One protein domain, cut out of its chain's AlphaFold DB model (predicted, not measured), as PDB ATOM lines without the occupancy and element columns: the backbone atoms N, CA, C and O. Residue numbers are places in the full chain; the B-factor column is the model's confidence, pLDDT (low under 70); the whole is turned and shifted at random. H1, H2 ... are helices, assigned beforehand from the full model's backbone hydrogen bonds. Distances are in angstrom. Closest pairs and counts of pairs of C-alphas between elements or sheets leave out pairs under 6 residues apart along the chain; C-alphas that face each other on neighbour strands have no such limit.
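AT A GLANCE: This is residues 621 to 680 of the 820 residues of an uncharacterized protein of Nitrosomonas sp. Nm34 (UniProt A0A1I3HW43). Two helices, H2 and H4, lie side by side and run opposite ways, with short H3 in the turn between them at one end and H1 packed on both at the other end. A long stretch with no named element, residues 621 to 636, loops along the outside before H1. The printed part has 60 residues with four named helices, H1 to H4 in order, and no named strand; the class is all helix. It is compact, with a radius of gyration of the C-alphas of 10.9 A, and spans 32 by 22 by 18 A.

IN THESE COORDINATES: After residues 621 to 636, H1 takes residues 637 to 643, beginning at C-alpha 637 (313.485, 205.088, 158.548). H2, residues 645 to 656, is the longest helix, 16.5 A from first to last C-alpha. H3 is residues 660 to 664. H4, residues 667 to 675, is 11.9 A long and ends at C-alpha 675 (321.345, 209.455, 162.866).

HOW THE PARTS SIT: H2 is the hub, touching the three other helices. It touches H4 at a shallow tilt of 31 degrees, opposite ways; the closest C-alphas, of Leu 647 and Ala 673, are 5.5 A apart. With residues 647 to 648 alone, H2 touches H1 only at the corner, closest at the C-alphas of Ala 641 and Thr 648, 4.8 A. With residues 654 to 655 alone, H2 only just touches H3, only at the corner, with 3 pairs of C-alphas within 8 A; the closest, of Tyr 654 and Gln 663, are 5.5 A apart. H1 and H4 only just touch, also with 3 such pairs, the closest being Ala 640 and Trp 674 at 6.6 A. H1 and H3 are apart. H3 and H4 meet only through their link. In H1, H2, H3 and H4 every O i to N i+4 pair is within hydrogen-bond range.

THE WHOLE: The C-alphas farthest apart, of Thr 658 and Met 680, are 33.7 A apart. The printed part has no cut, and the three links between helices are tight. Mean pLDDT of the printed part is 82.0; residue 626 and residues 657 to 664 are under 70.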
ATOM      1  N   GLU A 621     312.208 192.446 157.691       72.56
ATOM      2  CA  GLU A 621     311.855 193.053 158.970       72.56
ATOM      3  C   GLU A 621     311.534 194.543 158.828       72.56
ATOM      4  O   GLU A 621     310.494 194.985 159.317       72.56
ATOM      5  N   ALA A 622     312.360 195.309 158.108       70.88
ATOM      6  CA  ALA A 622     312.128 196.734 157.883       70.88
ATOM      7  C   ALA A 622     310.841 197.003 157.087       70.88
ATOM      8  O   ALA A 622     310.176 198.011 157.321       70.88
ATOM      9  N   PHE A 623     310.435 196.088 156.198       71.06
ATOM     10  CA  PHE A 623     309.173 196.201 155.457       71.06
ATOM     11  C   PHE A 623     307.944 196.245 156.381       71.06
ATOM     12  O   PHE A 623     306.945 196.885 156.053       71.06
ATOM     13  N   SER A 624     308.030 195.596 157.548       71.88
ATOM     14  CA  SER A 624     306.954 195.531 158.545       71.88
ATOM     15  C   SER A 624     306.924 196.703 159.537       71.88
ATOM     16  O   SER A 624     305.960 196.836 160.287       71.88
ATOM     17  N   LEU A 625     307.955 197.555 159.551       70.69
ATOM     18  CA  LEU A 625     308.052 198.708 160.454       70.69
ATOM     19  C   LEU A 625     307.280 199.920 159.913       70.69
ATOM     20  O   LEU A 625     307.083 200.020 158.699       70.69
ATOM     21  N   PRO A 626     306.873 200.890 160.750       69.75
ATOM     22  CA  PRO A 626     306.450 202.199 160.249       69.75
ATOM     23  C   PRO A 626     307.577 202.851 159.430       69.75
ATOM     24  O   PRO A 626     308.756 202.585 159.663       69.75
ATOM     25  N   ASN A 627     307.218 203.682 158.450       75.00
ATOM     26  CA  ASN A 627     308.197 204.459 157.690       75.00
ATOM     27  C   ASN A 627     308.057 205.946 157.978       75.00
ATOM     28  O   ASN A 627     306.951 206.430 158.202       75.00
ATOM     29  N   ALA A 628     309.172 206.655 157.857       77.88
ATOM     30  CA  ALA A 628     309.208 208.103 157.802       77.88
ATOM     31  C   ALA A 628     310.388 208.585 156.969       77.88
ATOM     32  O   ALA A 628     311.446 207.954 156.942       77.88
ATOM     33  N   LYS A 629     310.190 209.711 156.297       80.88
ATOM     34  CA  LYS A 629     311.213 210.476 155.606       80.88
ATOM     35  C   LYS A 629     312.221 210.989 156.624       80.88
ATOM     36  O   LYS A 629     311.857 211.648 157.595       80.88
ATOM     37  N   GLY A 630     313.486 210.654 156.386       85.38
ATOM     38  CA  GLY A 630     314.597 211.324 157.052       85.38
ATOM     39  C   GLY A 630     314.826 212.705 156.435       85.38
ATOM     40  O   GLY A 630     314.155 213.089 155.479       85.38
ATOM     41  N   SER A 631     315.812 213.430 156.943       90.12
ATOM     42  CA  SER A 631     316.290 214.685 156.354       90.12
ATOM     43  C   SER A 631     317.814 214.705 156.340       90.12
ATOM     44  O   SER A 631     318.460 213.883 157.002       90.12
ATOM     45  N   GLY A 632     318.407 215.617 155.570       91.06
ATOM     46  CA  GLY A 632     319.860 215.676 155.450       91.06
ATOM     47  C   GLY A 632     320.454 214.350 154.965       91.06
ATOM     48  O   GLY A 632     319.887 213.652 154.127       91.06
ATOM     49  N   LEU A 633     321.574 213.938 155.555       91.31
ATOM     50  CA  LEU A 633     322.247 212.692 155.184       91.31
ATOM     51  C   LEU A 633     321.718 211.479 155.962       91.31
ATOM     52  O   LEU A 633     322.329 210.410 155.919       91.31
ATOM     53  N   VAL A 634     320.592 211.617 156.666       93.88
ATOM     54  CA  VAL A 634     319.901 210.508 157.332       93.88
ATOM     55  C   VAL A 634     318.826 209.959 156.398       93.88
ATOM     56  O   VAL A 634     317.929 210.683 155.960       93.88
ATOM     57  N   ARG A 635     318.922 208.663 156.074       90.88
ATOM     58  CA  ARG A 635     317.979 207.951 155.191       90.88
ATOM     59  C   ARG A 635     316.601 207.784 155.816       90.88
ATOM     60  O   ARG A 635     316.437 207.897 157.024       90.88
ATOM     61  N   ASP A 636     315.614 207.486 154.976       87.12
ATOM     62  CA  ASP A 636     314.254 207.181 155.424       87.12
ATOM     63  C   ASP A 636     314.272 205.973 156.375       87.12
ATOM     64  O   ASP A 636     315.083 205.058 156.211       87.12
ATOM     65  N   LEU A 637     313.390 205.965 157.377       86.31
ATOM     66  CA  LEU A 637     313.485 205.088 158.548       86.31
ATOM     67  C   LEU A 637     313.614 203.606 158.181       86.31
ATOM     68  O   LEU A 637     314.415 202.898 158.782       86.31
ATOM     69  N   ARG A 638     312.874 203.121 157.176       84.62
ATOM     70  CA  ARG A 638     312.970 201.718 156.734       84.62
ATOM     71  C   ARG A 638     314.287 201.391 156.031       84.62
ATOM     72  O   ARG A 638     314.815 200.293 156.216       84.62
ATOM     73  N   GLU A 639     314.827 202.312 155.237       86.69
ATOM     74  CA  GLU A 639     316.142 202.125 154.612       86.69
ATOM     75  C   GLU A 639     317.245 202.138 155.674       86.69
ATOM     76  O   GLU A 639     318.098 201.254 155.689       86.69
ATOM     77  N   ALA A 640     317.180 203.082 156.616       90.75
ATOM     78  CA  ALA A 640     318.090 203.153 157.752       90.75
ATOM     79  C   ALA A 640     317.998 201.899 158.642       90.75
ATOM     80  O   ALA A 640     319.016 201.318 159.014       90.75
ATOM     81  N   ALA A 641     316.788 201.413 158.933       86.56
ATOM     82  CA  ALA A 641     316.575 200.184 159.697       86.56
ATOM     83  C   ALA A 641     317.145 198.958 158.967       86.56
ATOM     84  O   ALA A 641     317.714 198.068 159.593       86.56
ATOM     85  N   SER A 642     317.080 198.940 157.632       88.75
ATOM     86  CA  SER A 642     317.698 197.883 156.818       88.75
ATOM     87  C   SER A 642     319.228 197.873 156.910       88.75
ATOM     88  O   SER A 642     319.840 196.828 156.696       88.75
ATOM     89  N   LEU A 643     319.843 199.008 157.261       92.06
ATOM     90  CA  LEU A 643     321.280 199.130 157.519       92.06
ATOM     91  C   LEU A 643     321.675 198.812 158.969       92.06
ATOM     92  O   LEU A 643     322.819 198.432 159.207       92.06
ATOM     93  N   SER A 644     320.759 198.968 159.932       95.12
ATOM     94  CA  SER A 644     321.053 198.859 161.365       95.12
ATOM     95  C   SER A 644     320.066 197.936 162.097       95.12
ATOM     96  O   SER A 644     318.906 198.304 162.331       95.12
ATOM     97  N   PRO A 645     320.519 196.738 162.524       91.88
ATOM     98  CA  PRO A 645     319.733 195.859 163.390       91.88
ATOM     99  C   PRO A 645     319.341 196.517 164.719       91.88
ATOM    100  O   PRO A 645     318.249 196.263 165.231       91.88
ATOM    101  N   ASP A 646     320.198 197.385 165.263       93.44
ATOM    102  CA  ASP A 646     319.935 198.092 166.519       93.44
ATOM    103  C   ASP A 646     318.786 199.090 166.356       93.44
ATOM    104  O   ASP A 646     317.832 199.061 167.138       93.44
ATOM    105  N   LEU A 647     318.794 199.878 165.273       92.12
ATOM    106  CA  LEU A 647     317.678 200.762 164.933       92.12
ATOM    107  C   LEU A 647     316.390 199.969 164.694       92.12
ATOM    108  O   LEU A 647     315.334 200.334 165.204       92.12
ATOM    109  N   THR A 648     316.472 198.845 163.977       85.19
ATOM    110  CA  THR A 648     315.329 197.942 163.769       85.19
ATOM    111  C   THR A 648     314.705 197.512 165.101       85.19
ATOM    112  O   THR A 648     313.482 197.554 165.258       85.19
ATOM    113  N   ASN A 649     315.520 197.120 166.082       89.38
ATOM    114  CA  ASN A 649     315.042 196.701 167.400       89.38
ATOM    115  C   ASN A 649     314.470 197.865 168.218       89.38
ATOM    116  O   ASN A 649     313.435 197.696 168.864       89.38
ATOM    117  N   LEU A 650     315.088 199.048 168.162       88.62
ATOM    118  CA  LEU A 650     314.575 200.252 168.822       88.62
ATOM    119  C   LEU A 650     313.212 200.663 168.265       88.62
ATOM    120  O   LEU A 650     312.299 200.921 169.045       88.62
ATOM    121  N   VAL A 651     313.024 200.625 166.942       83.75
ATOM    122  CA  VAL A 651     311.725 200.913 166.317       83.75
ATOM    123  C   VAL A 651     310.679 199.875 166.735       83.75
ATOM    124  O   VAL A 651     309.572 200.261 167.100       83.75
ATOM    125  N   LYS A 652     311.013 198.573 166.765       81.69
ATOM    126  CA  LYS A 652     310.108 197.516 167.274       81.69
ATOM    127  C   LYS A 652     309.700 197.769 168.729       81.69
ATOM    128  O   LYS A 652     308.522 197.668 169.068       81.69
ATOM    129  N   ASN A 653     310.659 198.123 169.582       82.62
ATOM    130  CA  ASN A 653     310.399 198.431 170.985       82.62
ATOM    131  C   ASN A 653     309.522 199.674 171.126       82.62
ATOM    132  O   ASN A 653     308.563 199.640 171.895       82.62
ATOM    133  N   TYR A 654     309.806 200.719 170.351       79.38
ATOM    134  CA  TYR A 654     309.046 201.961 170.312       79.38
ATOM    135  C   TYR A 654     307.582 201.718 169.929       79.38
ATOM    136  O   TYR A 654     306.688 202.096 170.683       79.38
ATOM    137  N   VAL A 655     307.316 200.994 168.834       73.69
ATOM    138  CA  VAL A 655     305.932 200.692 168.416       73.69
ATOM    139  C   VAL A 655     305.210 199.727 169.354       73.69
ATOM    140  O   VAL A 655     303.984 199.709 169.379       73.69
ATOM    141  N   SER A 656     305.946 198.926 170.133       75.06
ATOM    142  CA  SER A 656     305.358 198.033 171.139       75.06
ATOM    143  C   SER A 656     304.918 198.756 172.418       75.06
ATOM    144  O   SER A 656     304.171 198.186 173.216       75.06
ATOM    145  N   GLN A 657     305.373 199.996 172.635       69.81
ATOM    146  CA  GLN A 657     304.971 200.781 173.794       69.81
ATOM    147  C   GLN A 657     303.516 201.226 173.654       69.81
ATOM    148  O   GLN A 657     303.123 201.804 172.647       69.81
ATOM    149  N   THR A 658     302.735 201.017 174.710       53.56
ATOM    150  CA  THR A 658     301.307 201.369 174.764       53.56
ATOM    151  C   THR A 658     301.032 202.678 175.505       53.56
ATOM    152  O   THR A 658     299.878 203.065 175.663       53.56
ATOM    153  N   SER A 659     302.078 203.354 175.995       51.94
ATOM    154  CA  SER A 659     301.962 204.605 176.745       51.94
ATOM    155  C   SER A 659     302.830 205.698 176.137       51.94
ATOM    156  O   SER A 659     303.966 205.442 175.735       51.94
ATOM    157  N   TYR A 660     302.316 206.929 176.164       51.03
ATOM    158  CA  TYR A 660     303.039 208.130 175.749       51.03
ATOM    159  C   TYR A 660     304.408 208.250 176.431       51.03
ATOM    160  O   TYR A 660     305.426 208.451 175.777       51.03
ATOM    161  N   ALA A 661     304.445 208.062 177.755       53.03
ATOM    162  CA  ALA A 661     305.678 208.144 178.531       53.03
ATOM    163  C   ALA A 661     306.704 207.075 178.113       53.03
ATOM    164  O   ALA A 661     307.889 207.379 178.018       53.03
ATOM    165  N   GLY A 662     306.252 205.847 177.827       61.81
ATOM    166  CA  GLY A 662     307.118 204.770 177.343       61.81
ATOM    167  C   GLY A 662     307.670 205.036 175.942       61.81
ATOM    168  O   GLY A 662     308.846 204.792 175.700       61.81
ATOM    169  N   GLN A 663     306.854 205.583 175.036       62.03
ATOM    170  CA  GLN A 663     307.288 205.970 173.688       62.03
ATOM    171  C   GLN A 663     308.306 207.109 173.742       62.03
ATOM    172  O   GLN A 663     309.395 206.997 173.182       62.03
ATOM    173  N   ARG A 664     307.994 208.176 174.484       69.31
ATOM    174  CA  ARG A 664     308.852 209.361 174.597       69.31
ATOM    175  C   ARG A 664     310.205 209.054 175.237       69.31
ATOM    176  O   ARG A 664     311.202 209.624 174.816       69.31
ATOM    177  N   ALA A 665     310.253 208.118 176.189       73.69
ATOM    178  CA  ALA A 665     311.497 207.667 176.816       73.69
ATOM    179  C   ALA A 665     312.465 206.955 175.852       73.69
ATOM    180  O   ALA A 665     313.644 206.849 176.166       73.69
ATOM    181  N   LEU A 666     311.985 206.467 174.702       79.12
ATOM    182  CA  LEU A 666     312.797 205.770 173.697       79.12
ATOM    183  C   LEU A 666     313.222 206.673 172.528       79.12
ATOM    184  O   LEU A 666     313.992 206.231 171.678       79.12
ATOM    185  N   LEU A 667     312.710 207.908 172.444       79.81
ATOM    186  CA  LEU A 667     312.951 208.783 171.292       79.81
ATOM    187  C   LEU A 667     314.410 209.223 171.179       79.81
ATOM    188  O   LEU A 667     314.909 209.308 170.062       79.81
ATOM    189  N   ASP A 668     315.088 209.477 172.300       84.12
ATOM    190  CA  ASP A 668     316.501 209.868 172.286       84.12
ATOM    191  C   ASP A 668     317.371 208.743 171.697       84.12
ATOM    192  O   ASP A 668     318.071 208.957 170.706       84.12
ATOM    193  N   ASP A 669     317.242 207.519 172.219       88.62
ATOM    194  CA  ASP A 669     317.973 206.346 171.718       88.62
ATOM    195  C   ASP A 669     317.651 206.056 170.243       88.62
ATOM    196  O   ASP A 669     318.541 205.735 169.453       88.62
ATOM    197  N   LEU A 670     316.380 206.196 169.849       89.06
ATOM    198  CA  LEU A 670     315.942 205.994 168.468       89.06
ATOM    199  C   LEU A 670     316.565 207.030 167.527       89.06
ATOM    200  O   LEU A 670     317.090 206.649 166.482       89.06
ATOM    201  N   LEU A 671     316.530 208.319 167.879       91.50
ATOM    202  CA  LEU A 671     317.109 209.383 167.055       91.50
ATOM    203  C   LEU A 671     318.618 209.236 166.902       91.50
ATOM    204  O   LEU A 671     319.129 209.433 165.799       91.50
ATOM    205  N   ILE A 672     319.318 208.875 167.978       92.38
ATOM    206  CA  ILE A 672     320.760 208.621 167.947       92.38
ATOM    207  C   ILE A 672     321.056 207.462 166.994       92.38
ATOM    208  O   ILE A 672     321.784 207.652 166.019       92.38
ATOM    209  N   ALA A 673     320.414 206.307 167.192       94.31
ATOM    210  CA  ALA A 673     320.620 205.135 166.343       94.31
ATOM    211  C   ALA A 673     320.228 205.390 164.878       94.31
ATOM    212  O   ALA A 673     320.845 204.843 163.965       94.31
ATOM    213  N   TRP A 674     319.214 206.226 164.632       94.75
ATOM    214  CA  TRP A 674     318.811 206.608 163.281       94.75
ATOM    215  C   TRP A 674     319.846 207.527 162.632       94.75
ATOM    216  O   TRP A 674     320.286 207.256 161.512       94.75
ATOM    217  N   ALA A 675     320.304 208.555 163.344       95.81
ATOM    218  CA  ALA A 675     321.345 209.455 162.866       95.81
ATOM    219  C   ALA A 675     322.650 208.705 162.556       95.81
ATOM    220  O   ALA A 675     323.271 208.969 161.531       95.81
ATOM    221  N   GLU A 676     323.044 207.739 163.389       95.06
ATOM    222  CA  GLU A 676     324.261 206.929 163.220       95.06
ATOM    223  C   GLU A 676     324.272 206.052 161.961       95.06
ATOM    224  O   GLU A 676     325.337 205.616 161.526       95.06
ATOM    225  N   THR A 677     323.121 205.832 161.314       95.06
ATOM    226  CA  THR A 677     323.083 205.170 159.996       95.06
ATOM    227  C   THR A 677     323.637 206.041 158.867       95.06
ATOM    228  O   THR A 677     323.940 205.531 157.786       95.06
ATOM    229  N   SER A 678     323.768 207.351 159.095       94.56
ATOM    230  CA  SER A 678     324.359 208.280 158.138       94.56
ATOM    231  C   SER A 678     325.875 208.112 158.059       94.56
ATOM    232  O   SER A 678     326.567 208.025 159.070       94.56
ATOM    233  N   THR A 679     326.418 208.173 156.845       90.62
ATOM    234  CA  THR A 679     327.869 208.176 156.603       90.62
ATOM    235  C   THR A 679     328.519 209.540 156.847       90.62
ATOM    236  O   THR A 679     329.735 209.680 156.698       90.62
ATOM    237  N   MET A 680     327.734 210.562 157.195       93.00
ATOM    238  CA  MET A 680     328.238 211.905 157.439       93.00
ATOM    239  C   MET A 680     329.097 211.959 158.706       93.00
ATOM    240  O   MET A 680     328.641 211.650 159.811       93.00
TER     241      MET A 680